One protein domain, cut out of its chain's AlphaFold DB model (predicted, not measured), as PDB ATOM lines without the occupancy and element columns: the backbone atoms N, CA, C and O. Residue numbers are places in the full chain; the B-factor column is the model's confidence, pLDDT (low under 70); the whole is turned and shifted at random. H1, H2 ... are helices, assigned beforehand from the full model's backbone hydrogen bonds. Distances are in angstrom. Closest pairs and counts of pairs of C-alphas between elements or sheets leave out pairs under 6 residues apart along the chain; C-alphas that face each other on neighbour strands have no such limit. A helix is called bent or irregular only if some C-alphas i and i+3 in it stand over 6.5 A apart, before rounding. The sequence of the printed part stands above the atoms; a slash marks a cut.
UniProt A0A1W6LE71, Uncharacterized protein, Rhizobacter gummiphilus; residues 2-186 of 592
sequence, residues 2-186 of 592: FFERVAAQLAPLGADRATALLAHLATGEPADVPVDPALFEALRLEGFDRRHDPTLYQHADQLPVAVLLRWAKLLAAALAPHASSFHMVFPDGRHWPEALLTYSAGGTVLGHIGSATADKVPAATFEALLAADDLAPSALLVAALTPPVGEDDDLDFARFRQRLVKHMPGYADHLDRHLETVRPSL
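What this domain is: This is residues 2 to 186 of the 592 residues of an uncharacterized protein of Rhizobacter gummiphilus (UniProt A0A1W6LE71). Ten helices, most of them crossing one another, follow each other from one end of the long axis to the other: the hairpin of H1 and H2 with short H3 makes one end, H4 and H6 cross nearly at right angles in the middle, and H8, H9 and the kinked H10 make the other end. H7 packs across H4, while two long links, residues 43 to 64 and 105 to 122, run over one side of the middle. The printed part has 185 residues, with helices H1 to H10 in that order along the chain and no named strand; the class is all helix. It is compact, with a radius of gyration of the C-alphas of 15.8 A, and spans 50 by 36 by 32 A.

How they stand to each other: H1, residues 2 to 13, and H2, residues 15 to 27, form a helical hairpin: they touch, with C-alphas 10 and 18 closest at 5.2 A, and run opposite ways at a shallow tilt of 34 degrees, only just short of steep. H1 touches H3, residues 37 to 42, with residues 9 to 13 alone; the closest C-alphas are those of Leu 10 and Ala 42, 5.9 A apart. H4, residues 65 to 78, is the hub and touches four helices. It touches H2 at a steep tilt of 47 degrees, opposite ways, with C-alphas 25 and 67 closest at 5.3 A. It only just touches H3, with 3 pairs of C-alphas within 8 A, the closest being Phe 40 and Ala 78 at 5.5 A. H5, residues 80 to 85, touches no helix; H4 and H5 meet only through their link. H4 stands about perpendicular, at 87 degrees, to H6, residues 96 to 104, which it touches; C-alphas 76 and 96 are closest at 4.8 A. H4 also touches H7, residues 123 to 132, about perpendicular at 82 degrees, with C-alphas 69 and 129 closest at 5.9 A. H8, residues 139 to 145, touches H9, residues 152 to 167, at a steep tilt of 57 degrees, with C-alphas 144 and 162 closest at 4.7 A. H9 also touches H6, with C-alphas 102 and 161 closest at 6.6 A. H10, residues 171 to 186, touches H8, with C-alphas 142 and 182 closest at 5.9 A. H1 and H10 are apart. Every O i to N i+4 pair is within hydrogen-bond range in H2, H3, H4, H6, H7 and H8; the counts are 6 of 8 in H1, 7 of 12 in H9, 7 of 12 in H10 and 0 of 2 in H5, where 2 of 3 O i to N i+3 pairs are within range.

Where its parts are: H1 begins at C-alpha 2, (-0.632, 33.048, 24.309), and measures 17.9 A from first to last C-alpha; H2 measures 18.0 A. H4 runs 20.0 A from C-alpha 65, (-12.462, 28.966, 20.583). H7 measures 14.1 A and H9 25.4 A. H10 measures 16.3 A, has a kink of 93 degrees near residue 180 and ends at C-alpha 186, (-23.023, 47.227, -1.069). H1, H5, H9 and H10 are irregular: C-alphas 9 and 12 are 7.2 A apart, 81 and 84 8.3 A, 153 and 156 7.4 A, and 177 and 180 8.1 A.

The domain as a whole: The two C-alphas farthest apart are those of Ala 15 and Pro 184, at 50.1 A. The printed part has no cut. The links from H3 to H4, 22 residues, and from H6 to H7, 18 residues, are long. The mean pLDDT of the printed part is 86.3; residues 47 to 54, 109, 111 to 118 and 151 to 154 are under 70.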
ATOM      1  N   PHE A   2       0.486  32.117  24.007       87.44
ATOM      2  CA  PHE A   2      -0.632  33.048  24.309       87.44
ATOM      3  C   PHE A   2      -0.794  33.330  25.814       87.44
ATOM      4  O   PHE A   2      -0.684  34.473  26.238       87.44
ATOM      5  N   PHE A   3      -0.948  32.286  26.638       89.31
ATOM      6  CA  PHE A   3      -1.066  32.443  28.094       89.31
ATOM      7  C   PHE A   3       0.157  33.097  28.747       89.31
ATOM      8  O   PHE A   3      -0.006  33.822  29.714       89.31
ATOM      9  N   GLU A   4       1.367  32.882  28.224       86.75
ATOM     10  CA  GLU A   4       2.583  33.523  28.748       86.75
ATOM     11  C   GLU A   4       2.574  35.029  28.460       86.75
ATOM     12  O   GLU A   4       2.895  35.828  29.336       86.75
ATOM     13  N   ARG A   5       2.151  35.424  27.251       87.19
ATOM     14  CA  ARG A   5       2.010  36.832  26.852       87.19
ATOM     15  C   ARG A   5       0.907  37.531  27.647       87.19
ATOM     16  O   ARG A   5       1.132  38.627  28.153       87.19
ATOM     17  N   VAL A   6      -0.248  36.883  27.824       89.75
ATOM     18  CA  VAL A   6      -1.332  37.404  28.674       89.75
ATOM     19  C   VAL A   6      -0.878  37.497  30.133       89.75
ATOM     20  O   VAL A   6      -1.102  38.515  30.776       89.75
ATOM     21  N   ALA A   7      -0.178  36.488  30.659       88.62
ATOM     22  CA  ALA A   7       0.346  36.522  32.024       88.62
ATOM     23  C   ALA A   7       1.299  37.705  32.245       88.62
ATOM     24  O   ALA A   7       1.218  38.365  33.278       88.62
ATOM     25  N   ALA A   8       2.159  38.011  31.268       85.81
ATOM     26  CA  ALA A   8       3.044  39.171  31.329       85.81
ATOM     27  C   ALA A   8       2.271  40.502  31.375       85.81
ATOM     28  O   ALA A   8       2.662  41.400  32.116       85.81
ATOM     29  N   GLN A   9       1.160  40.621  30.640       86.62
ATOM     30  CA  GLN A   9       0.297  41.813  30.673       86.62
ATOM     31  C   GLN A   9      -0.443  41.961  32.002       86.62
ATOM     32  O   GLN A   9      -0.616  43.070  32.493       86.62
ATOM     33  N   LEU A  10      -0.859  40.845  32.601       89.56
ATOM     34  CA  LEU A  10      -1.596  40.841  33.864       89.56
ATOM     35  C   LEU A  10      -0.685  40.916  35.098       89.56
ATOM     36  O   LEU A  10      -1.187  41.131  36.198       89.56
ATOM     37  N   ALA A  11       0.634  40.769  34.943       87.50
ATOM     38  CA  ALA A  11       1.595  40.802  36.047       87.50
ATOM     39  C   ALA A  11       1.472  42.032  36.980       87.50
ATOM     40  O   ALA A  11       1.575  41.840  38.196       87.50
ATOM     41  N   PRO A  12       1.188  43.261  36.489       87.75
ATOM     42  CA  PRO A  12       0.990  44.434  37.348       87.75
ATOM     43  C   PRO A  12      -0.190  44.319  38.326       87.75
ATOM     44  O   PRO A  12      -0.214  45.017  39.332       87.75
ATOM     45  N   LEU A  13      -1.150  43.419  38.075       87.81
ATOM     46  CA  LEU A  13      -2.326  43.213  38.933       87.81
ATOM     47  C   LEU A  13      -2.029  42.411  40.210       87.81
ATOM     48  O   LEU A  13      -2.920  42.234  41.043       87.81
ATOM     49  N   GLY A  14      -0.807  41.895  40.352       89.75
ATOM     50  CA  GLY A  14      -0.426  40.972  41.415       89.75
ATOM     51  C   GLY A  14      -0.712  39.505  41.071       89.75
ATOM     52  O   GLY A  14      -1.603  39.175  40.285       89.75
ATOM     53  N   ALA A  15       0.070  38.606  41.675       88.56
ATOM     54  CA  ALA A  15       0.117  37.187  41.311       88.56
ATOM     55  C   ALA A  15      -1.230  36.463  41.467       88.56
ATOM     56  O   ALA A  15      -1.631  35.721  40.569       88.56
ATOM     57  N   ASP A  16      -1.948  36.700  42.567       88.62
ATOM     58  CA  ASP A  16      -3.217  36.021  42.853       88.62
ATOM     59  C   ASP A  16      -4.291  36.391  41.826       88.62
ATOM     60  O   ASP A  16      -4.979  35.526  41.275       88.62
ATOM     61  N   ARG A  17      -4.386  37.684  41.499       89.81
ATOM     62  CA  ARG A  17      -5.365  38.193  40.540       89.81
ATOM     63  C   ARG A  17      -5.037  37.777  39.111       89.81
ATOM     64  O   ARG A  17      -5.930  37.329  38.393       89.81
ATOM     65  N   ALA A  18      -3.769  37.872  38.712       90.06
ATOM     66  CA  ALA A  18      -3.318  37.381  37.415       90.06
ATOM     67  C   ALA A  18      -3.612  35.877  37.261       90.06
ATOM     68  O   ALA A  18      -4.124  35.452  36.228       90.06
ATOM     69  N   THR A  19      -3.374  35.083  38.309       91.31
ATOM     70  CA  THR A  19      -3.656  33.638  38.314       91.31
ATOM     71  C   THR A  19      -5.148  33.347  38.161       91.31
ATOM     72  O   THR A  19      -5.515  32.502  37.346       91.31
ATOM     73  N   ALA A  20      -6.016  34.061  38.884       91.69
ATOM     74  CA  ALA A  20      -7.466  33.900  38.768       91.69
ATOM     75  C   ALA A  20      -7.982  34.244  37.359       91.69
ATOM     76  O   ALA A  20      -8.786  33.503  36.798       91.69
ATOM     77  N   LEU A  21      -7.478  35.325  36.754       93.06
ATOM     78  CA  LEU A  21      -7.818  35.705  35.380       93.06
ATOM     79  C   LEU A  21      -7.336  34.660  34.366       93.06
ATOM     80  O   LEU A  21      -8.099  34.250  33.496       93.06
ATOM     81  N   LEU A  22      -6.099  34.171  34.491       93.38
ATOM     82  CA  LEU A  22      -5.572  33.118  33.615       93.38
ATOM     83  C   LEU A  22      -6.363  31.807  33.755       93.38
ATOM     84  O   LEU A  22      -6.630  31.149  32.748       93.38
ATOM     85  N   ALA A  23      -6.778  31.452  34.975       92.81
ATOM     86  CA  ALA A  23      -7.644  30.305  35.234       92.81
ATOM     87  C   ALA A  23      -9.015  30.482  34.566       92.81
ATOM     88  O   ALA A  23      -9.434  29.606  33.806       92.81
ATOM     89  N   HIS A  24      -9.645  31.651  34.724       94.56
ATOM     90  CA  HIS A  24     -10.897  31.979  34.048       94.56
ATOM     91  C   HIS A  24     -10.771  31.845  32.526       94.56
ATOM     92  O   HIS A  24     -11.608  31.218  31.881       94.56
ATOM     93  N   LEU A  25      -9.692  32.354  31.928       93.94
ATOM     94  CA  LEU A  25      -9.462  32.212  30.489       93.94
ATOM     95  C   LEU A  25      -9.324  30.740  30.067       93.94
ATOM     96  O   LEU A  25      -9.891  30.335  29.047       93.94
ATOM     97  N   ALA A  26      -8.617  29.924  30.853       93.56
ATOM     98  CA  ALA A  26      -8.354  28.519  30.549       93.56
ATOM     99  C   ALA A  26      -9.581  27.611  30.728       93.56
ATOM    100  O   ALA A  26      -9.879  26.796  29.852       93.56
ATOM    101  N   THR A  27     -10.316  27.754  31.830       93.19
ATOM    102  CA  THR A  27     -11.377  26.812  32.230       93.19
ATOM    103  C   THR A  27     -12.755  27.455  32.314       93.19
ATOM    104  O   THR A  27     -13.749  26.759  32.122       93.19
ATOM    105  N   GLY A  28     -12.828  28.776  32.473       91.00
ATOM    106  CA  GLY A  28     -14.058  29.512  32.778       91.00
ATOM    107  C   GLY A  28     -14.272  29.709  34.274       91.00
ATOM    108  O   GLY A  28     -15.244  30.350  34.649       91.00
ATOM    109  N   GLU A  29     -13.368  29.187  35.107       90.12
ATOM    110  CA  GLU A  29     -13.455  29.250  36.563       90.12
ATOM    111  C   GLU A  29     -12.288  30.059  37.158       90.12
ATOM    112  O   GLU A  29     -11.135  29.803  36.794       90.12
ATOM    113  N   PRO A  30     -12.548  30.995  38.093       86.94
ATOM    114  CA  PRO A  30     -13.873  31.380  38.595       86.94
ATOM    115  C   PRO A  30     -14.690  32.143  37.540       86.94
ATOM    116  O   PRO A  30     -14.123  32.894  36.748       86.94
ATOM    117  N   ALA A  31     -16.014  31.958  37.525       82.50
ATOM    118  CA  ALA A  31     -16.903  32.656  36.588       82.50
ATOM    119  C   ALA A  31     -16.868  34.187  36.763       82.50
ATOM    120  O   ALA A  31     -16.849  34.919  35.773       82.50
ATOM    121  N   ASP A  32     -16.786  34.649  38.013       82.12
ATOM    122  CA  ASP A  32     -16.677  36.063  38.359       82.12
ATOM    123  C   ASP A  32     -15.210  36.447  38.555       82.12
ATOM    124  O   ASP A  32     -14.582  36.127  39.569       82.12
ATOM    125  N   VAL A  33     -14.667  37.167  37.576       85.12
ATOM    126  CA  VAL A  33     -13.363  37.820  37.689       85.12
ATOM    127  C   VAL A  33     -13.547  39.328  37.852       85.12
ATOM    128  O   VAL A  33     -14.359  39.923  37.143       85.12
ATOM    129  N   PRO A  34     -12.817  39.979  38.776       82.62
ATOM    130  CA  PRO A  34     -12.971  41.407  39.015       82.62
ATOM    131  C   PRO A  34     -12.496  42.215  37.806       82.62
ATOM    132  O   PRO A  34     -11.330  42.142  37.403       82.62
ATOM    133  N   VAL A  35     -13.414  43.017  37.274       85.69
ATOM    134  CA  VAL A  35     -13.185  43.985  36.205       85.69
ATOM    135  C   VAL A  35     -13.229  45.374  36.834       85.69
ATOM    136  O   VAL A  35     -14.286  45.849  37.237       85.69
ATOM    137  N   ASP A  36     -12.063  45.990  36.981       84.19
ATOM    138  CA  ASP A  36     -11.882  47.286  37.637       84.19
ATOM    139  C   ASP A  36     -10.874  48.145  36.837       84.19
ATOM    140  O   ASP A  36     -10.299  47.650  35.859       84.19
ATOM    141  N   PRO A  37     -10.641  49.414  37.225       83.69
ATOM    142  CA  PRO A  37      -9.715  50.291  36.507       83.69
ATOM    143  C   PRO A  37      -8.289  49.736  36.385       83.69
ATOM    144  O   PRO A  37      -7.650  49.919  35.353       83.69
ATOM    145  N   ALA A  38      -7.806  48.973  37.372       86.31
ATOM    146  CA  ALA A  38      -6.469  48.387  37.311       86.31
ATOM    147  C   ALA A  38      -6.352  47.347  36.184       86.31
ATOM    148  O   ALA A  38      -5.329  47.294  35.502       86.31
ATOM    149  N   LEU A  39      -7.397  46.539  35.940       88.31
ATOM    150  CA  LEU A  39      -7.420  45.621  34.791       88.31
ATOM    151  C   LEU A  39      -7.361  46.390  33.471       88.31
ATOM    152  O   LEU A  39      -6.643  45.992  32.556       88.31
ATOM    153  N   PHE A  40      -8.108  47.483  33.379       85.50
ATOM    154  CA  PHE A  40      -8.133  48.327  32.196       85.50
ATOM    155  C   PHE A  40      -6.755  48.949  31.891       85.50
ATOM    156  O   PHE A  40      -6.297  48.896  30.745       85.50
ATOM    157  N   GLU A  41      -6.045  49.418  32.919       83.25
ATOM    158  CA  GLU A  41      -4.661  49.900  32.812       83.25
ATOM    159  C   GLU A  41      -3.678  48.785  32.428       83.25
ATOM    160  O   GLU A  41      -2.872  48.955  31.509       83.25
ATOM    161  N   ALA A  42      -3.760  47.620  33.082       85.00
ATOM    162  CA  ALA A  42      -2.883  46.478  32.812       85.00
ATOM    163  C   ALA A  42      -3.020  45.971  31.368       85.00
ATOM    164  O   ALA A  42      -2.032  45.617  30.721       85.00
ATOM    165  N   LEU A  43      -4.244  45.992  30.836       85.81
ATOM    166  CA  LEU A  43      -4.547  45.630  29.455       85.81
ATOM    167  C   LEU A  43      -4.203  46.730  28.446       85.81
ATOM    168  O   LEU A  43      -4.246  46.454  27.246       85.81
ATOM    169  N   ARG A  44      -3.833  47.935  28.904       81.00
ATOM    170  CA  ARG A  44      -3.482  49.086  28.057       81.00
ATOM    171  C   ARG A  44      -4.613  49.453  27.092       81.00
ATOM    172  O   ARG A  44      -4.421  49.525  25.882       81.00
ATOM    173  N   LEU A  45      -5.821  49.615  27.634       79.50
ATOM    174  CA  LEU A  45      -7.037  49.867  26.849       79.50
ATOM    175  C   LEU A  45      -7.288  51.352  26.526       79.50
ATOM    176  O   LEU A  45      -8.200  51.653  25.752       79.50
ATOM    177  N   GLU A  46      -6.449  52.257  27.038       73.25
ATOM    178  CA  GLU A  46      -6.450  53.694  26.742       73.25
ATOM    179  C   GLU A  46      -5.065  54.238  26.367       73.25
ATOM    180  O   GLU A  46      -4.034  53.621  26.649       73.25
ATOM    181  N   GLY A  47      -5.067  55.438  25.779       59.12
ATOM    182  CA  GLY A  47      -3.867  56.214  25.467       59.12
ATOM    183  C   GLY A  47      -3.309  55.967  24.064       59.12
ATOM    184  O   GLY A  47      -3.501  54.902  23.473       59.12
ATOM    185  N   PHE A  48      -2.615  56.979  23.533       50.47
ATOM    186  CA  PHE A  48      -1.891  56.916  22.255       50.47
ATOM    187  C   PHE A  48      -0.588  56.099  22.360       50.47
ATOM    188  O   PHE A  48      -0.176  55.464  21.389       50.47
ATOM    189  N   ASP A  49       0.003  56.031  23.556       49.06
ATOM    190  CA  ASP A  49       1.368  55.518  23.765       49.06
ATOM    191  C   ASP A  49       1.433  54.083  24.311       49.06
ATOM    192  O   ASP A  49       2.511  53.522  24.512       49.06
ATOM    193  N   ARG A  50       0.285  53.445  24.580       53.12
ATOM    194  CA  ARG A  50       0.236  52.160  25.296       53.12
ATOM    195  C   ARG A  50      -0.338  51.058  24.417       53.12
ATOM    196  O   ARG A  50      -1.542  50.855  24.342       53.12
ATOM    197  N   ARG A  51       0.549  50.289  23.781       61.56
ATOM    198  CA  ARG A  51       0.178  49.071  23.044       61.56
ATOM    199  C   ARG A  51       0.470  47.813  23.846       61.56
ATOM    200  O   ARG A  51       1.410  47.769  24.642       61.56
ATOM    201  N   HIS A  52      -0.326  46.782  23.615       66.50
ATOM    202  CA  HIS A  52      -0.015  45.422  24.036       66.50
ATOM    203  C   HIS A  52       0.940  44.756  23.036       66.50
ATOM    204  O   HIS A  52       1.220  45.304  21.972       66.50
ATOM    205  N   ASP A  53       1.454  43.576  23.393       69.50
ATOM    206  CA  ASP A  53       2.356  42.791  22.541       69.50
ATOM    207  C   ASP A  53       1.729  42.580  21.141       69.50
ATOM    208  O   ASP A  53       0.705  41.894  21.049       69.50
ATOM    209  N   PRO A  54       2.323  43.120  20.053       66.31
ATOM    210  CA  PRO A  54       1.761  43.039  18.701       66.31
ATOM    211  C   PRO A  54       1.732  41.609  18.150       66.31
ATOM    212  O   PRO A  54       1.086  41.355  17.136       66.31
ATOM    213  N   THR A  55       2.410  40.673  18.818       73.06
ATOM    214  CA  THR A  55       2.411  39.247  18.488       73.06
ATOM    215  C   THR A  55       1.406  38.448  19.322       73.06
ATOM    216  O   THR A  55       1.335  37.230  19.185       73.06
ATOM    217  N   LEU A  56       0.605  39.073  20.197       82.69
ATOM    218  CA  LEU A  56      -0.329  38.372  21.093       82.69
ATOM    219  C   LEU A  56      -1.217  37.352  20.361       82.69
ATOM    220  O   LEU A  56      -1.403  36.242  20.856       82.69
ATOM    221  N   TYR A  57      -1.702  37.705  19.169       87.31
ATOM    222  CA  TYR A  57      -2.601  36.877  18.359       87.31
ATOM    223  C   TYR A  57      -1.890  36.011  17.314       87.31
ATOM    224  O   TYR A  57      -2.545  35.368  16.489       87.31
ATOM    225  N   GLN A  58      -0.561  35.939  17.362       82.69
ATOM    226  CA  GLN A  58       0.206  34.996  16.559       82.69
ATOM    227  C   GLN A  58      -0.271  33.567  16.868       82.69
ATOM    228  O   GLN A  58      -0.226  33.123  18.018       82.69
ATOM    229  N   HIS A  59      -0.729  32.851  15.838       84.88
ATOM    230  CA  HIS A  59      -1.335  31.514  15.943       84.88
ATOM    231  C   HIS A  59      -2.659  31.450  16.731       84.88
ATOM    232  O   HIS A  59      -2.974  30.428  17.344       84.88
ATOM    233  N   ALA A  60      -3.459  32.524  16.730       87.94
ATOM    234  CA  ALA A  60      -4.777  32.533  17.378       87.94
ATOM    235  C   ALA A  60      -5.736  31.443  16.852       87.94
ATOM    236  O   ALA A  60      -6.631  31.017  17.576       87.94
ATOM    237  N   ASP A  61      -5.542  30.961  15.624       89.62
ATOM    238  CA  ASP A  61      -6.249  29.825  15.015       89.62
ATOM    239  C   ASP A  61      -5.989  28.476  15.705       89.62
ATOM    240  O   ASP A  61      -6.781  27.548  15.559       89.62
ATOM    241  N   GLN A  62      -4.910  28.363  16.481       91.69
ATOM    242  CA  GLN A  62      -4.562  27.149  17.225       91.69
ATOM    243  C   GLN A  62      -5.131  27.138  18.651       91.69
ATOM    244  O   GLN A  62      -5.042  26.124  19.347       91.69
ATOM    245  N   LEU A  63      -5.698  28.256  19.116       92.94
ATOM    246  CA  LEU A  63      -6.301  28.347  20.442       92.94
ATOM    247  C   LEU A  63      -7.714  27.744  20.445       92.94
ATOM    248  O   LEU A  63      -8.464  27.922  19.485       92.94
ATOM    249  N   PRO A  64      -8.139  27.095  21.545       95.56
ATOM    250  CA  PRO A  64      -9.534  26.708  21.699       95.56
ATOM    251  C   PRO A  64     -10.450  27.936  21.632       95.56
ATOM    252  O   PRO A  64     -10.248  28.904  22.368       95.56
ATOM    253  N   VAL A  65     -11.501  27.867  20.810       96.69
ATOM    254  CA  VAL A  65     -12.462  28.966  20.583       96.69
ATOM    255  C   VAL A  65     -13.009  29.528  21.900       96.69
ATOM    256  O   VAL A  65     -13.054  30.741  22.081       96.69
ATOM    257  N   ALA A  66     -13.340  28.664  22.863       96.12
ATOM    258  CA  ALA A  66     -13.851  29.081  24.169       96.12
ATOM    259  C   ALA A  66     -12.864  29.956  24.968       96.12
ATOM    260  O   ALA A  66     -13.287  30.879  25.661       96.12
ATOM    261  N   VAL A  67     -11.554  29.698  24.863       96.31
ATOM    262  CA  VAL A  67     -10.519  30.493  25.547       96.31
ATOM    263  C   VAL A  67     -10.471  31.898  24.959       96.31
ATOM    264  O   VAL A  67     -10.528  32.882  25.694       96.31
ATOM    265  N   LEU A  68     -10.413  31.994  23.629       96.25
ATOM    266  CA  LEU A  68     -10.327  33.278  22.944       96.25
ATOM    267  C   LEU A  68     -11.640  34.077  23.047       96.25
ATOM    268  O   LEU A  68     -11.600  35.300  23.147       96.25
ATOM    269  N   LEU A  69     -12.796  33.407  23.124       97.25
ATOM    270  CA  LEU A  69     -14.080  34.064  23.380       97.25
ATOM    271  C   LEU A  69     -14.145  34.652  24.794       97.25
ATOM    272  O   LEU A  69     -14.579  35.789  24.961       97.25
ATOM    273  N   ARG A  70     -13.680  33.917  25.815       96.75
ATOM    274  CA  ARG A  70     -13.576  34.450  27.186       96.75
ATOM    275  C   ARG A  70     -12.635  35.648  27.251       96.75
ATOM    276  O   ARG A  70     -12.975  36.643  27.881       96.75
ATOM    277  N   TRP A  71     -11.511  35.588  26.540       95.31
ATOM    278  CA  TRP A  71     -10.607  36.729  26.396       95.31
ATOM    279  C   TRP A  71     -11.304  37.946  25.777       95.31
ATOM    280  O   TRP A  71     -11.263  39.033  26.346       95.31
ATOM    281  N   ALA A  72     -12.016  37.768  24.665       95.75
ATOM    282  CA  ALA A  72     -12.737  38.856  24.010       95.75
ATOM    283  C   ALA A  72     -13.821  39.477  24.908       95.75
ATOM    284  O   ALA A  72     -13.970  40.700  24.961       95.75
ATOM    285  N   LYS A  73     -14.558  38.643  25.652       95.19
ATOM    286  CA  LYS A  73     -15.562  39.101  26.622       95.19
ATOM    287  C   LYS A  73     -14.927  39.852  27.792       95.19
ATOM    288  O   LYS A  73     -15.484  40.861  28.211       95.19
ATOM    289  N   LEU A  74     -13.758  39.419  28.268       94.38
ATOM    290  CA  LEU A  74     -12.997  40.127  29.298       94.38
ATOM    291  C   LEU A  74     -12.557  41.520  28.818       94.38
ATOM    292  O   LEU A  74     -12.729  42.489  29.555       94.38
ATOM    293  N   LEU A  75     -12.059  41.633  27.579       92.75
ATOM    294  CA  LEU A  75     -11.713  42.926  26.968       92.75
ATOM    295  C   LEU A  75     -12.925  43.870  26.928       92.75
ATOM    296  O   LEU A  75     -12.828  45.021  27.346       92.75
ATOM    297  N   ALA A  76     -14.080  43.383  26.464       93.00
ATOM    298  CA  ALA A  76     -15.303  44.184  26.428       93.00
ATOM    299  C   ALA A  76     -15.807  44.571  27.818       93.00
ATOM    300  O   ALA A  76     -16.259  45.697  28.004       93.00
ATOM    301  N   ALA A  77     -15.715  43.667  28.795       92.31
ATOM    302  CA  ALA A  77     -16.102  43.964  30.167       92.31
ATOM    303  C   ALA A  77     -15.228  45.081  30.754       92.31
ATOM    304  O   ALA A  77     -15.760  46.010  31.359       92.31
ATOM    305  N   ALA A  78     -13.910  45.044  30.523       91.06
ATOM    306  CA  ALA A  78     -12.991  46.103  30.951       91.06
ATOM    307  C   ALA A  78     -13.302  47.464  30.306       91.06
ATOM    308  O   ALA A  78     -13.049  48.502  30.908       91.06
ATOM    309  N   LEU A  79     -13.904  47.460  29.115       89.75
ATOM    310  CA  LEU A  79     -14.340  48.652  28.384       89.75
ATOM    311  C   LEU A  79     -15.796  49.056  28.653       89.75
ATOM    312  O   LEU A  79     -16.260  50.034  28.073       89.75
ATOM    313  N   ALA A  80     -16.531  48.351  29.518       89.31
ATOM    314  CA  ALA A  80     -17.939  48.648  29.787       89.31
ATOM    315  C   ALA A  80     -18.207  50.103  30.241       89.31
ATOM    316  O   ALA A  80     -19.207  50.668  29.791       89.31
ATOM    317  N   PRO A  81     -17.339  50.762  31.044       87.69
ATOM    318  CA  PRO A  81     -17.496  52.187  31.366       87.69
ATOM    319  C   PRO A  81     -17.446  53.118  30.143       87.69
ATOM    320  O   PRO A  81     -17.930  54.243  30.205       87.69
ATOM    321  N   HIS A  82     -16.898  52.634  29.028       86.12
ATOM    322  CA  HIS A  82     -16.708  53.350  27.770       86.12
ATOM    323  C   HIS A  82     -17.574  52.771  26.643       86.12
ATOM    324  O   HIS A  82     -17.194  52.798  25.474       86.12
ATOM    325  N   ALA A  83     -18.752  52.232  26.976       85.50
ATOM    326  CA  ALA A  83     -19.641  51.600  26.001       85.50
ATOM    327  C   ALA A  83     -20.033  52.526  24.826       85.50
ATOM    328  O   ALA A  83     -20.282  52.051  23.720       85.50
ATOM    329  N   SER A  84     -20.050  53.848  25.040       84.62
ATOM    330  CA  SER A  84     -20.322  54.850  23.999       84.62
ATOM    331  C   SER A  84     -19.231  54.955  22.930       84.62
ATOM    332  O   SER A  84     -19.483  55.510  21.868       84.62
ATOM    333  N   SER A  85     -18.033  54.430  23.192       84.19
ATOM    334  CA  SER A  85     -16.901  54.444  22.259       84.19
ATOM    335  C   SER A  85     -16.907  53.262  21.283       84.19
ATOM    336  O   SER A  85     -15.973  53.121  20.494       84.19
ATOM    337  N   PHE A  86     -17.920  52.391  21.342       88.19
ATOM    338  CA  PHE A  86     -18.143  51.335  20.355       88.19
ATOM    339  C   PHE A  86     -19.110  51.815  19.279       88.19
ATOM    340  O   PHE A  86     -20.200  52.302  19.579       88.19
ATOM    341  N   HIS A  87     -18.730  51.626  18.022       88.81
ATOM    342  CA  HIS A  87     -19.469  52.151  16.879       88.81
ATOM    343  C   HIS A  87     -20.048  51.060  15.971       88.81
ATOM    344  O   HIS A  87     -20.887  51.347  15.112       88.81
ATOM    345  N   MET A  88     -19.617  49.808  16.145       91.56
ATOM    346  CA  MET A  88     -20.139  48.646  15.433       91.56
ATOM    347  C   MET A  88     -21.322  48.045  16.193       91.56
ATOM    348  O   MET A  88     -21.231  47.704  17.373       91.56
ATOM    349  N   VAL A  89     -22.442  47.867  15.494       90.50
ATOM    350  CA  VAL A  89     -23.672  47.345  16.097       90.50
ATOM    351  C   VAL A  89     -23.744  45.833  15.937       90.50
ATOM    352  O   VAL A  89     -23.764  45.315  14.820       90.50
ATOM    353  N   PHE A  90     -23.866  45.135  17.064       93.38
ATOM    354  CA  PHE A  90     -24.110  43.696  17.125       93.38
ATOM    355  C   PHE A  90     -25.406  43.390  17.889       93.38
ATOM    356  O   PHE A  90     -25.821  44.182  18.741       93.38
ATOM    357  N   PRO A  91     -26.051  42.237  17.620       89.94
ATOM    358  CA  PRO A  91     -27.214  41.792  18.382       89.94
ATOM    359  C   PRO A  91     -26.955  41.758  19.894       89.94
ATOM    360  O   PRO A  91     -25.866  41.387  20.342       89.94
ATOM    361  N   ASP A  92     -27.978  42.124  20.664       87.88
ATOM    362  CA  ASP A  92     -27.980  42.179  22.135       87.88
ATOM    363  C   ASP A  92     -26.933  43.126  22.755       87.88
ATOM    364  O   ASP A  92     -26.570  42.973  23.918       87.88
ATOM    365  N   GLY A  93     -26.431  44.111  21.996       85.94
ATOM    366  CA  GLY A  93     -25.471  45.100  22.506       85.94
ATOM    367  C   GLY A  93     -24.084  44.519  22.795       85.94
ATOM    368  O   GLY A  93     -23.354  45.025  23.644       85.94
ATOM    369  N   ARG A  94     -23.707  43.426  22.121       93.38
ATOM    370  CA  ARG A  94     -22.393  42.796  22.306       93.38
ATOM    371  C   ARG A  94     -21.268  43.693  21.775       93.38
ATOM    372  O   ARG A  94     -21.173  43.925  20.575       93.38
ATOM    373  N   HIS A  95     -20.356  44.104  22.654       93.88
ATOM    374  CA  HIS A  95     -19.196  44.933  22.288       93.88
ATOM    375  C   HIS A  95     -17.892  44.149  22.069       93.88
ATOM    376  O   HIS A  95     -16.929  44.678  21.514       93.88
ATOM    377  N   TRP A  96     -17.846  42.868  22.460       95.69
ATOM    378  CA  TRP A  96     -16.637  42.046  22.323       95.69
ATOM    379  C   TRP A  96     -16.098  41.921  20.896       95.69
ATOM    380  O   TRP A  96     -14.871  41.893  20.770       95.69
ATOM    381  N   PRO A  97     -16.921  41.878  19.824       96.06
ATOM    382  CA  PRO A  97     -16.369  41.764  18.481       96.06
ATOM    383  C   PRO A  97     -15.534  42.992  18.097       96.06
ATOM    384  O   PRO A  97     -14.413  42.852  17.618       96.06
ATOM    385  N   GLU A  98     -16.030  44.202  18.360       93.19
ATOM    386  CA  GLU A  98     -15.268  45.423  18.084       93.19
ATOM    387  C   GLU A  98     -14.058  45.544  19.016       93.19
ATOM    388  O   GLU A  98     -12.959  45.822  18.542       93.19
ATOM    389  N   ALA A  99     -14.214  45.232  20.310       92.19
ATOM    390  CA  ALA A  99     -13.100  45.237  21.259       92.19
ATOM    391  C   ALA A  99     -11.951  44.322  20.798       92.19
ATOM    392  O   ALA A  99     -10.799  44.749  20.752       92.19
ATOM    393  N   LEU A 100     -12.258  43.081  20.405       93.69
ATOM    394  CA  LEU A 100     -11.261  42.127  19.921       93.69
ATOM    395  C   LEU A 100     -10.659  42.558  18.579       93.69
ATOM    396  O   LEU A 100      -9.453  42.413  18.390       93.69
ATOM    397  N   LEU A 101     -11.465  43.085  17.653       91.56
ATOM    398  CA  LEU A 101     -10.975  43.580  16.367       91.56
ATOM    399  C   LEU A 101      -9.965  44.715  16.571       91.56
ATOM    400  O   LEU A 101      -8.841  44.629  16.075       91.56
ATOM    401  N   THR A 102     -10.344  45.745  17.328       86.88
ATOM    402  CA  THR A 102      -9.498  46.912  17.598       86.88
ATOM    403  C   THR A 102      -8.241  46.520  18.360       86.88
ATOM    404  O   THR A 102      -7.143  46.915  17.966       86.88
ATOM    405  N   TYR A 103      -8.385  45.688  19.395       87.50
ATOM    406  CA  TYR A 103      -7.243  45.217  20.165       87.50
ATOM    407  C   TYR A 103      -6.333  44.345  19.295       87.50
ATOM    408  O   TYR A 103      -5.154  44.615  19.194       87.50
ATOM    409  N   SER A 104      -6.839  43.374  18.536       86.81
ATOM    410  CA  SER A 104      -5.976  42.563  17.655       86.81
ATOM    411  C   SER A 104      -5.276  43.342  16.540       86.81
ATOM    412  O   SER A 104      -4.272  42.883  16.007       86.81
ATOM    413  N   ALA A 105      -5.741  44.547  16.216       79.25
ATOM    414  CA  ALA A 105      -5.025  45.454  15.331       79.25
ATOM    415  C   ALA A 105      -3.913  46.260  16.036       79.25
ATOM    416  O   ALA A 105      -3.308  47.118  15.403       79.25
ATOM    417  N   GLY A 106      -3.634  46.036  17.323       75.12
ATOM    418  CA  GLY A 106      -2.689  46.843  18.102       75.12
ATOM    419  C   GLY A 106      -3.209  48.244  18.445       75.12
ATOM    420  O   GLY A 106      -2.413  49.112  18.797       75.12
ATOM    421  N   GLY A 107      -4.516  48.482  18.286       74.56
ATOM    422  CA  GLY A 107      -5.194  49.740  18.606       74.56
ATOM    423  C   GLY A 107      -5.824  49.741  20.000       74.56
ATOM    424  O   GLY A 107      -5.831  48.722  20.693       74.56
ATOM    425  N   THR A 108      -6.406  50.878  20.382       74.00
ATOM    426  CA  THR A 108      -7.209  51.017  21.606       74.00
ATOM    427  C   THR A 108      -8.598  51.571  21.285       74.00
ATOM    428  O   THR A 108      -8.790  52.328  20.327       74.00
ATOM    429  N   VAL A 109      -9.598  51.192  22.090       69.31
ATOM    430  CA  VAL A 109     -10.993  51.650  21.917       69.31
ATOM    431  C   VAL A 109     -11.171  53.122  22.335       69.31
ATOM    432  O   VAL A 109     -12.200  53.727  22.043       69.31
ATOM    433  N   LEU A 110     -10.134  53.764  22.875       71.06
ATOM    434  CA  LEU A 110     -10.190  55.147  23.361       71.06
ATOM    435  C   LEU A 110      -9.178  56.111  22.733       71.06
ATOM    436  O   LEU A 110      -9.102  57.255  23.164       71.06
ATOM    437  N   GLY A 111      -8.415  55.708  21.714       63.88
ATOM    438  CA  GLY A 111      -7.610  56.704  20.995       63.88
ATOM    439  C   GLY A 111      -6.686  56.169  19.916       63.88
ATOM    440  O   GLY A 111      -6.597  56.761  18.844       63.88
ATOM    441  N   HIS A 112      -6.015  55.041  20.149       64.62
ATOM    442  CA  HIS A 112      -4.943  54.616  19.257       64.62
ATOM    443  C   HIS A 112      -5.450  53.842  18.039       64.62
ATOM    444  O   HIS A 112      -6.167  52.841  18.137       64.62
ATOM    445  N   ILE A 113      -5.003  54.299  16.875       64.81
ATOM    446  CA  ILE A 113      -5.325  53.762  15.559       64.81
ATOM    447  C   ILE A 113      -4.527  52.467  15.341       64.81
ATOM    448  O   ILE A 113      -3.295  52.462  15.367       64.81
ATOM    449  N   GLY A 114      -5.228  51.347  15.142       60.59
ATOM    450  CA  GLY A 114      -4.603  50.042  14.908       60.59
ATOM    451  C   GLY A 114      -3.650  50.037  13.704       60.59
ATOM    452  O   GLY A 114      -3.835  50.777  12.740       60.59
ATOM    453  N   SER A 115      -2.629  49.185  13.749       63.59
ATOM    454  CA  SER A 115      -1.638  49.041  12.687       63.59
ATOM    455  C   SER A 115      -2.040  47.994  11.644       63.59
ATOM    456  O   SER A 115      -2.485  46.887  11.971       63.59
ATOM    457  N   ALA A 116      -1.779  48.295  10.368       58.50
ATOM    458  CA  ALA A 116      -1.869  47.330   9.273       58.50
ATOM    459  C   ALA A 116      -0.914  46.131   9.467       58.50
ATOM    460  O   ALA A 116      -1.217  45.030   9.012       58.50
ATOM    461  N   THR A 117       0.192  46.310  10.196       57.69
ATOM    462  CA  THR A 117       1.276  45.323  10.321       57.69
ATOM    463  C   THR A 117       1.130  44.355  11.503       57.69
ATOM    464  O   THR A 117       1.815  43.336  11.509       57.69
ATOM    465  N   ALA A 118       0.244  44.635  12.468       62.19
ATOM    466  CA  ALA A 118       0.034  43.794  13.654       62.19
ATOM    467  C   ALA A 118      -0.559  42.410  13.318       62.19
ATOM    468  O   ALA A 118      -1.396  42.312  12.407       62.19
ATOM    469  N   ASP A 119      -0.192  41.376  14.090       71.19
ATOM    470  CA  ASP A 119      -0.795  40.043  13.991       71.19
ATOM    471  C   ASP A 119      -2.250  40.094  14.469       71.19
ATOM    472  O   ASP A 119      -2.536  40.398  15.626       71.19
ATOM    473  N   LYS A 120      -3.182  39.774  13.567       82.25
ATOM    474  CA  LYS A 120      -4.630  39.856  13.807       82.25
ATOM    475  C   LYS A 120      -5.248  38.475  13.949       82.25
ATOM    476  O   LYS A 120      -4.758  37.497  13.381       82.25
ATOM    477  N   VAL A 121      -6.387  38.413  14.636       90.94
ATOM    478  CA  VAL A 121      -7.215  37.201  14.673       90.94
ATOM    479  C   VAL A 121      -7.688  36.873  13.246       90.94
ATOM    480  O   VAL A 121      -8.265  37.745  12.589       90.94
ATOM    481  N   PRO A 122      -7.460  35.645  12.735       92.81
ATOM    482  CA  PRO A 122      -7.936  35.251  11.411       92.81
ATOM    483  C   PRO A 122      -9.463  35.308  11.297       92.81
ATOM    484  O   PRO A 122     -10.177  35.008  12.254       92.81
ATOM    485  N   ALA A 123      -9.977  35.618  10.106       94.56
ATOM    486  CA  ALA A 123     -11.414  35.738   9.858       94.56
ATOM    487  C   ALA A 123     -12.183  34.444  10.164       94.56
ATOM    488  O   ALA A 123     -13.230  34.497  10.800       94.56
ATOM    489  N   ALA A 124     -11.624  33.281   9.819       95.56
ATOM    490  CA  ALA A 124     -12.217  31.983  10.154       95.56
ATOM    491  C   ALA A 124     -12.299  31.740  11.675       95.56
ATOM    492  O   ALA A 124     -13.285  31.200  12.173       95.56
ATOM    493  N   THR A 125     -11.289  32.176  12.435       96.94
ATOM    494  CA  THR A 125     -11.330  32.117  13.903       96.94
ATOM    495  C   THR A 125     -12.420  33.040  14.439       96.94
ATOM    496  O   THR A 125     -13.167  32.656  15.332       96.94
ATOM    497  N   PHE A 126     -12.562  34.236  13.867       97.00
ATOM    498  CA  PHE A 126     -13.597  35.192  14.254       97.00
ATOM    499  C   PHE A 126     -15.016  34.670  13.982       97.00
ATOM    500  O   PHE A 126     -15.881  34.781  14.848       97.00
ATOM    501  N   GLU A 127     -15.247  34.032  12.831       97.62
ATOM    502  CA  GLU A 127     -16.497  33.322  12.525       97.62
ATOM    503  C   GLU A 127     -16.830  32.274  13.594       97.62
ATOM    504  O   GLU A 127     -17.969  32.198  14.056       97.62
ATOM    505  N   ALA A 128     -15.834  31.486  14.011       97.88
ATOM    506  CA  ALA A 128     -16.013  30.468  15.040       97.88
ATOM    507  C   ALA A 128     -16.346  31.080  16.412       97.88
ATOM    508  O   ALA A 128     -17.176  30.529  17.133       97.88
ATOM    509  N   LEU A 129     -15.747  32.226  16.761       98.25
ATOM    510  CA  LEU A 129     -16.071  32.968  17.984       98.25
ATOM    511  C   LEU A 129     -17.503  33.506  17.964       98.25
ATOM    512  O   LEU A 129     -18.212  33.369  18.956       98.25
ATOM    513  N   LEU A 130     -17.932  34.085  16.837       97.94
ATOM    514  CA  LEU A 130     -19.301  34.570  16.654       97.94
ATOM    515  C   LEU A 130     -20.298  33.418  16.807       97.94
ATOM    516  O   LEU A 130     -21.231  33.523  17.598       97.94
ATOM    517  N   ALA A 131     -20.059  32.297  16.124       97.62
ATOM    518  CA  ALA A 131     -20.917  31.118  16.209       97.62
ATOM    519  C   ALA A 131     -20.973  30.528  17.629       97.62
ATOM    520  O   ALA A 131     -22.038  30.110  18.073       97.62
ATOM    521  N   ALA A 132     -19.851  30.518  18.355       97.44
ATOM    522  CA  ALA A 132     -19.792  30.050  19.741       97.44
ATOM    523  C   ALA A 132     -20.520  30.970  20.741       97.44
ATOM    524  O   ALA A 132     -20.760  30.555  21.872       97.44
ATOM    525  N   ASP A 133     -20.854  32.201  20.338       97.00
ATOM    526  CA  ASP A 133     -21.638  33.164  21.118       97.00
ATOM    527  C   ASP A 133     -23.050  33.384  20.541       97.00
ATOM    528  O   ASP A 133     -23.676  34.418  20.792       97.00
ATOM    529  N   ASP A 134     -23.535  32.422  19.744       96.94
ATOM    530  CA  ASP A 134     -24.851  32.415  19.091       96.94
ATOM    531  C   ASP A 134     -25.099  33.605  18.142       96.94
ATOM    532  O   ASP A 134     -26.235  34.016  17.895       96.94
ATOM    533  N   LEU A 135     -24.031  34.163  17.567       97.06
ATOM    534  CA  LEU A 135     -24.097  35.158  16.501       97.06
ATOM    535  C   LEU A 135     -23.911  34.514  15.124       97.06
ATOM    536  O   LEU A 135     -23.221  33.509  14.953       97.06
ATOM    537  N   ALA A 136     -24.491  35.140  14.098       97.00
ATOM    538  CA  ALA A 136     -24.241  34.737  12.720       97.00
ATOM    539  C   ALA A 136     -22.742  34.896  12.380       97.00
ATOM    540  O   ALA A 136     -22.182  35.958  12.664       97.00
ATOM    541  N   PRO A 137     -22.099  33.930  11.695       97.31
ATOM    542  CA  PRO A 137     -20.696  34.051  11.283       97.31
ATOM    543  C   PRO A 137     -20.397  35.312  10.457       97.31
ATOM    544  O   PRO A 137     -19.304  35.857  10.525       97.31
ATOM    545  N   SER A 138     -21.388  35.830   9.727       96.56
ATOM    546  CA  SER A 138     -21.287  37.060   8.935       96.56
ATOM    547  C   SER A 138     -21.471  38.357   9.734       96.56
ATOM    548  O   SER A 138     -21.413  39.434   9.143       96.56
ATOM    549  N   ALA A 139     -21.759  38.293  11.041       96.62
ATOM    550  CA  ALA A 139     -22.150  39.463  11.830       96.62
ATOM    551  C   ALA A 139     -21.083  40.567  11.815       96.62
ATOM    552  O   ALA A 139     -21.433  41.740  11.717       96.62
ATOM    553  N   LEU A 140     -19.796  40.201  11.830       96.31
ATOM    554  CA  LEU A 140     -18.700  41.168  11.745       96.31
ATOM    555  C   LEU A 140     -18.704  41.941  10.417       96.31
ATOM    556  O   LEU A 140     -18.591  43.164  10.430       96.31
ATOM    557  N   LEU A 141     -18.888  41.259   9.279       95.88
ATOM    558  CA  LEU A 141     -18.969  41.922   7.971       95.88
ATOM    559  C   LEU A 141     -20.203  42.814   7.858       95.88
ATOM    560  O   LEU A 141     -20.112  43.923   7.336       95.88
ATOM    561  N   VAL A 142     -21.350  42.342   8.354       95.19
ATOM    562  CA  VAL A 142     -22.586  43.134   8.368       95.19
ATOM    563  C   VAL A 142     -22.374  44.413   9.176       95.19
ATOM    564  O   VAL A 142     -22.678  45.498   8.684       95.19
ATOM    565  N   ALA A 143     -21.795  44.305  10.372       94.69
ATOM    566  CA  ALA A 143     -21.500  45.452  11.223       94.69
ATOM    567  C   ALA A 143     -20.456  46.399  10.601       94.69
ATOM    568  O   ALA A 143     -20.576  47.611  10.748       94.69
ATOM    569  N   ALA A 144     -19.467  45.875   9.869       94.25
ATOM    570  CA  ALA A 144     -18.448  46.686   9.201       94.25
ATOM    571  C   ALA A 144     -18.976  47.443   7.972       94.25
ATOM    572  O   ALA A 144     -18.490  48.529   7.676       94.25
ATOM    573  N   LEU A 145     -19.957  46.885   7.256       92.31
ATOM    574  CA  LEU A 145     -20.572  47.501   6.071       92.31
ATOM    575  C   LEU A 145     -21.771  48.403   6.404       92.31
ATOM    576  O   LEU A 145     -22.275  49.106   5.529       92.31
ATOM    577  N   THR A 146     -22.239  48.378   7.649       89.12
ATOM    578  CA  THR A 146     -23.333  49.231   8.128       89.12
ATOM    579  C   THR A 146     -22.767  50.571   8.611       89.12
ATOM    580  O   THR A 146     -21.690  50.581   9.210       89.12
ATOM    581  N   PRO A 147     -23.449  51.711   8.374       87.12
ATOM    582  CA  PRO A 147     -23.017  52.992   8.922       87.12
ATOM    583  C   PRO A 147     -22.801  52.904  10.443       87.12
ATOM    584  O   PRO A 147     -23.644  52.314  11.124       87.12
ATOM    585  N   PRO A 148     -21.691  53.448  10.972       84.69
ATOM    586  CA  PRO A 148     -21.431  53.420  12.405       84.69
ATOM    587  C   PRO A 148     -22.442  54.267  13.183       84.69
ATOM    588  O   PRO A 148     -23.071  55.171  12.629       84.69
ATOM    589  N   VAL A 149     -22.569  53.983  14.478       83.19
ATOM    590  CA  VAL A 149     -23.370  54.778  15.424       83.19
ATOM    591  C   VAL A 149     -22.440  55.700  16.217       83.19
ATOM    592  O   VAL A 149     -21.372  55.263  16.635       83.19
ATOM    593  N   GLY A 150     -22.821  56.960  16.426       76.00
ATOM    594  CA  GLY A 150     -22.020  57.944  17.166       76.00
ATOM    595  C   GLY A 150     -22.401  59.385  16.825       76.00
ATOM    596  O   GLY A 150     -23.309  59.605  16.021       76.00
ATOM    597  N   GLU A 151     -21.721  60.349  17.448       68.56
ATOM    598  CA  GLU A 151     -21.804  61.769  17.081       68.56
ATOM    599  C   GLU A 151     -21.042  62.036  15.771       68.56
ATOM    600  O   GLU A 151     -20.133  61.285  15.412       68.56
ATOM    601  N   ASP A 152     -21.416  63.097  15.045       60.22
ATOM    602  CA  ASP A 152     -20.877  63.391  13.705       60.22
ATOM    603  C   ASP A 152     -19.343  63.543  13.691       60.22
ATOM    604  O   ASP A 152     -18.695  63.119  12.732       60.22
ATOM    605  N   ASP A 153     -18.761  64.076  14.771       57.22
ATOM    606  CA  ASP A 153     -17.315  64.306  14.900       57.22
ATOM    607  C   ASP A 153     -16.506  62.994  15.051       57.22
ATOM    608  O   ASP A 153     -15.323  62.958  14.705       57.22
ATOM    609  N   ASP A 154     -17.144  61.887  15.456       67.62
ATOM    610  CA  ASP A 154     -16.501  60.578  15.663       67.62
ATOM    611  C   ASP A 154     -16.629  59.628  14.455       67.62
ATOM    612  O   ASP A 154     -16.007  58.558  14.412       67.62
ATOM    613  N   LEU A 155     -17.426  59.986  13.441       72.81
ATOM    614  CA  LEU A 155     -17.792  59.066  12.356       72.81
ATOM    615  C   LEU A 155     -16.599  58.608  11.508       72.81
ATOM    616  O   LEU A 155     -16.570  57.461  11.050       72.81
ATOM    617  N   ASP A 156     -15.603  59.465  11.288       70.00
ATOM    618  CA  ASP A 156     -14.421  59.094  10.503       70.00
ATOM    619  C   ASP A 156     -13.527  58.098  11.246       70.00
ATOM    620  O   ASP A 156     -13.020  57.139  10.649       70.00
ATOM    621  N   PHE A 157     -13.405  58.269  12.560       75.12
ATOM    622  CA  PHE A 157     -12.695  57.346  13.433       75.12
ATOM    623  C   PHE A 157     -13.435  56.006  13.568       75.12
ATOM    624  O   PHE A 157     -12.833  54.934  13.452       75.12
ATOM    625  N   ALA A 158     -14.760  56.042  13.684       82.06
ATOM    626  CA  ALA A 158     -15.603  54.854  13.678       82.06
ATOM    627  C   ALA A 158     -15.470  54.043  12.374       82.06
ATOM    628  O   ALA A 158     -15.240  52.829  12.395       82.06
ATOM    629  N   ARG A 159     -15.532  54.714  11.214       83.38
ATOM    630  CA  ARG A 159     -15.317  54.073   9.904       83.38
ATOM    631  C   ARG A 159     -13.913  53.498   9.785       83.38
ATOM    632  O   ARG A 159     -13.740  52.462   9.149       83.38
ATOM    633  N   PHE A 160     -12.903  54.157  10.355       78.62
ATOM    634  CA  PHE A 160     -11.549  53.606  10.405       78.62
ATOM    635  C   PHE A 160     -11.532  52.256  11.135       78.62
ATOM    636  O   PHE A 160     -11.024  51.274  10.594       78.62
ATOM    637  N   ARG A 161     -12.156  52.161  12.313       81.94
ATOM    638  CA  ARG A 161     -12.225  50.898  13.068       81.94
ATOM    639  C   ARG A 161     -12.935  49.798  12.304       81.94
ATOM    640  O   ARG A 161     -12.435  48.679  12.243       81.94
ATOM    641  N   GLN A 162     -14.045  50.129  11.654       88.75
ATOM    642  CA  GLN A 162     -14.748  49.191  10.786       88.75
ATOM    643  C   GLN A 162     -13.851  48.665   9.657       88.75
ATOM    644  O   GLN A 162     -13.969  47.499   9.296       88.75
ATOM    645  N   ARG A 163     -12.926  49.474   9.117       88.06
ATOM    646  CA  ARG A 163     -11.990  49.030   8.068       88.06
ATOM    647  C   ARG A 163     -10.925  48.059   8.557       88.06
ATOM    648  O   ARG A 163     -10.383  47.335   7.727       88.06
ATOM    649  N   LEU A 164     -10.681  47.946   9.865       85.19
ATOM    650  CA  LEU A 164      -9.717  46.979  10.402       85.19
ATOM    651  C   LEU A 164     -10.042  45.533   9.999       85.19
ATOM    652  O   LEU A 164      -9.120  44.726   9.859       85.19
ATOM    653  N   VAL A 165     -11.317  45.216   9.732       90.38
ATOM    654  CA  VAL A 165     -11.738  43.881   9.273       90.38
ATOM    655  C   VAL A 165     -11.025  43.448   7.992       90.38
ATOM    656  O   VAL A 165     -10.707  42.271   7.839       90.38
ATOM    657  N   LYS A 166     -10.710  44.391   7.091       87.81
ATOM    658  CA  LYS A 166     -10.128  44.088   5.775       87.81
ATOM    659  C   LYS A 166      -8.676  43.597   5.858       87.81
ATOM    660  O   LYS A 166      -8.169  43.028   4.895       87.81
ATOM    661  N   HIS A 167      -8.029  43.813   7.008       82.31
ATOM    662  CA  HIS A 167      -6.653  43.399   7.305       82.31
ATOM    663  C   HIS A 167      -6.560  42.037   7.989       82.31
ATOM    664  O   HIS A 167      -5.459  41.540   8.225       82.31
ATOM    665  N   MET A 168      -7.692  41.431   8.347       87.62
ATOM    666  CA  MET A 168      -7.697  40.122   8.990       87.62
ATOM    667  C   MET A 168      -7.196  39.041   8.020       87.62
ATOM    668  O   MET A 168      -7.629  39.001   6.861       87.62
ATOM    669  N   PRO A 169      -6.335  38.107   8.467       88.25
ATOM    670  CA  PRO A 169      -5.971  36.947   7.664       88.25
ATOM    671  C   PRO A 169      -7.221  36.184   7.200       88.25
ATOM    672  O   PRO A 169      -8.060  35.806   8.017       88.25
ATOM    673  N   GLY A 170      -7.355  35.969   5.889       89.31
ATOM    674  CA  GLY A 170      -8.519  35.294   5.300       89.31
ATOM    675  C   GLY A 170      -9.762  36.174   5.108       89.31
ATOM    676  O   GLY A 170     -10.827  35.639   4.810       89.31
ATOM    677  N   TYR A 171      -9.660  37.503   5.246       93.69
ATOM    678  CA  TYR A 171     -10.786  38.420   5.013       93.69
ATOM    679  C   TYR A 171     -11.435  38.244   3.630       93.69
ATOM    680  O   TYR A 171     -12.658  38.178   3.535       93.69
ATOM    681  N   ALA A 172     -10.640  38.121   2.562       92.12
ATOM    682  CA  ALA A 172     -11.167  37.962   1.207       92.12
ATOM    683  C   ALA A 172     -12.041  36.698   1.066       92.12
ATOM    684  O   ALA A 172     -13.118  36.755   0.473       92.12
ATOM    685  N   ASP A 173     -11.622  35.585   1.680       94.44
ATOM    686  CA  ASP A 173     -12.390  34.333   1.709       94.44
ATOM    687  C   ASP A 173     -13.669  34.467   2.547       94.44
ATOM    688  O   ASP A 173     -14.718  33.933   2.186       94.44
ATOM    689  N   HIS A 174     -13.588  35.182   3.674       95.69
ATOM    690  CA  HIS A 174     -14.727  35.481   4.542       95.69
ATOM    691  C   HIS A 174     -15.793  36.305   3.808       95.69
ATOM    692  O   HIS A 174     -16.976  35.954   3.815       95.69
ATOM    693  N   LEU A 175     -15.367  37.360   3.110       96.81
ATOM    694  CA  LEU A 175     -16.241  38.191   2.292       96.81
ATOM    695  C   LEU A 175     -16.880  37.392   1.149       96.81
ATOM    696  O   LEU A 175     -18.088  37.496   0.952       96.81
ATOM    697  N   ASP A 176     -16.115  36.572   0.420       96.56
ATOM    698  CA  ASP A 176     -16.653  35.776  -0.693       96.56
ATOM    699  C   ASP A 176     -17.732  34.779  -0.238       96.56
ATOM    700  O   ASP A 176     -18.795  34.658  -0.866       96.56
ATOM    701  N   ARG A 177     -17.480  34.109   0.896       96.94
ATOM    702  CA  ARG A 177     -18.388  33.135   1.517       96.94
ATOM    703  C   ARG A 177     -19.711  33.763   1.942       96.94
ATOM    704  O   ARG A 177     -20.761  33.143   1.779       96.94
ATOM    705  N   HIS A 178     -19.668  34.982   2.478       97.38
ATOM    706  CA  HIS A 178     -20.839  35.681   3.016       97.38
ATOM    707  C   HIS A 178     -21.371  36.797   2.112       97.38
ATOM    708  O   HIS A 178     -22.228  37.572   2.540       97.38
ATOM    709  N   LEU A 179     -20.917  36.852   0.856       96.75
ATOM    710  CA  LEU A 179     -21.238  37.919  -0.089       96.75
ATOM    711  C   LEU A 179     -22.741  38.180  -0.204       96.75
ATOM    712  O   LEU A 179     -23.170  39.326  -0.152       96.75
ATOM    713  N   GLU A 180     -23.552  37.128  -0.327       96.06
ATOM    714  CA  GLU A 180     -24.999  37.287  -0.519       96.06
ATOM    715  C   GLU A 180     -25.700  37.849   0.724       96.06
ATOM    716  O   GLU A 180     -26.673  38.589   0.595       96.06
ATOM    717  N   THR A 181     -25.176  37.578   1.924       96.12
ATOM    718  CA  THR A 181     -25.693  38.163   3.169       96.12
ATOM    719  C   THR A 181     -25.420  39.663   3.234       96.12
ATOM    720  O   THR A 181     -26.257  40.420   3.719       96.12
ATOM    721  N   VAL A 182     -24.258  40.103   2.744       94.62
ATOM    722  CA  VAL A 182     -23.831  41.508   2.831       94.62
ATOM    723  C   VAL A 182     -24.157  42.333   1.588       94.62
ATOM    724  O   VAL A 182     -24.082  43.559   1.636       94.62
ATOM    725  N   ARG A 183     -24.564  41.688   0.486       94.62
ATOM    726  CA  ARG A 183     -24.913  42.337  -0.786       94.62
ATOM    727  C   ARG A 183     -25.873  43.528  -0.627       94.62
ATOM    728  O   ARG A 183     -25.615  44.548  -1.268       94.62
ATOM    729  N   PRO A 184     -26.917  43.488   0.231       92.06
ATOM    730  CA  PRO A 184     -27.799  44.641   0.437       92.06
ATOM    731  C   PRO A 184     -27.072  45.912   0.902       92.06
ATOM    732  O   PRO A 184     -27.498  47.016   0.568       92.06
ATOM    733  N   SER A 185     -25.957  45.769   1.624       91.19
ATOM    734  CA  SER A 185     -25.157  46.886   2.139       91.19
ATOM    735  C   SER A 185     -24.157  47.441   1.118       91.19
ATOM    736  O   SER A 185     -23.528  48.461   1.380       91.19
ATOM    737  N   LEU A 186     -24.010  46.819  -0.060       91.44
ATOM    738  CA  LEU A 186     -23.023  47.227  -1.069       91.44
ATOM    739  C   LEU A 186     -23.478  48.390  -1.963       91.44
ATOM    740  O   LEU A 186     -22.680  48.921  -2.730       91.44
TER     741      LEU A 186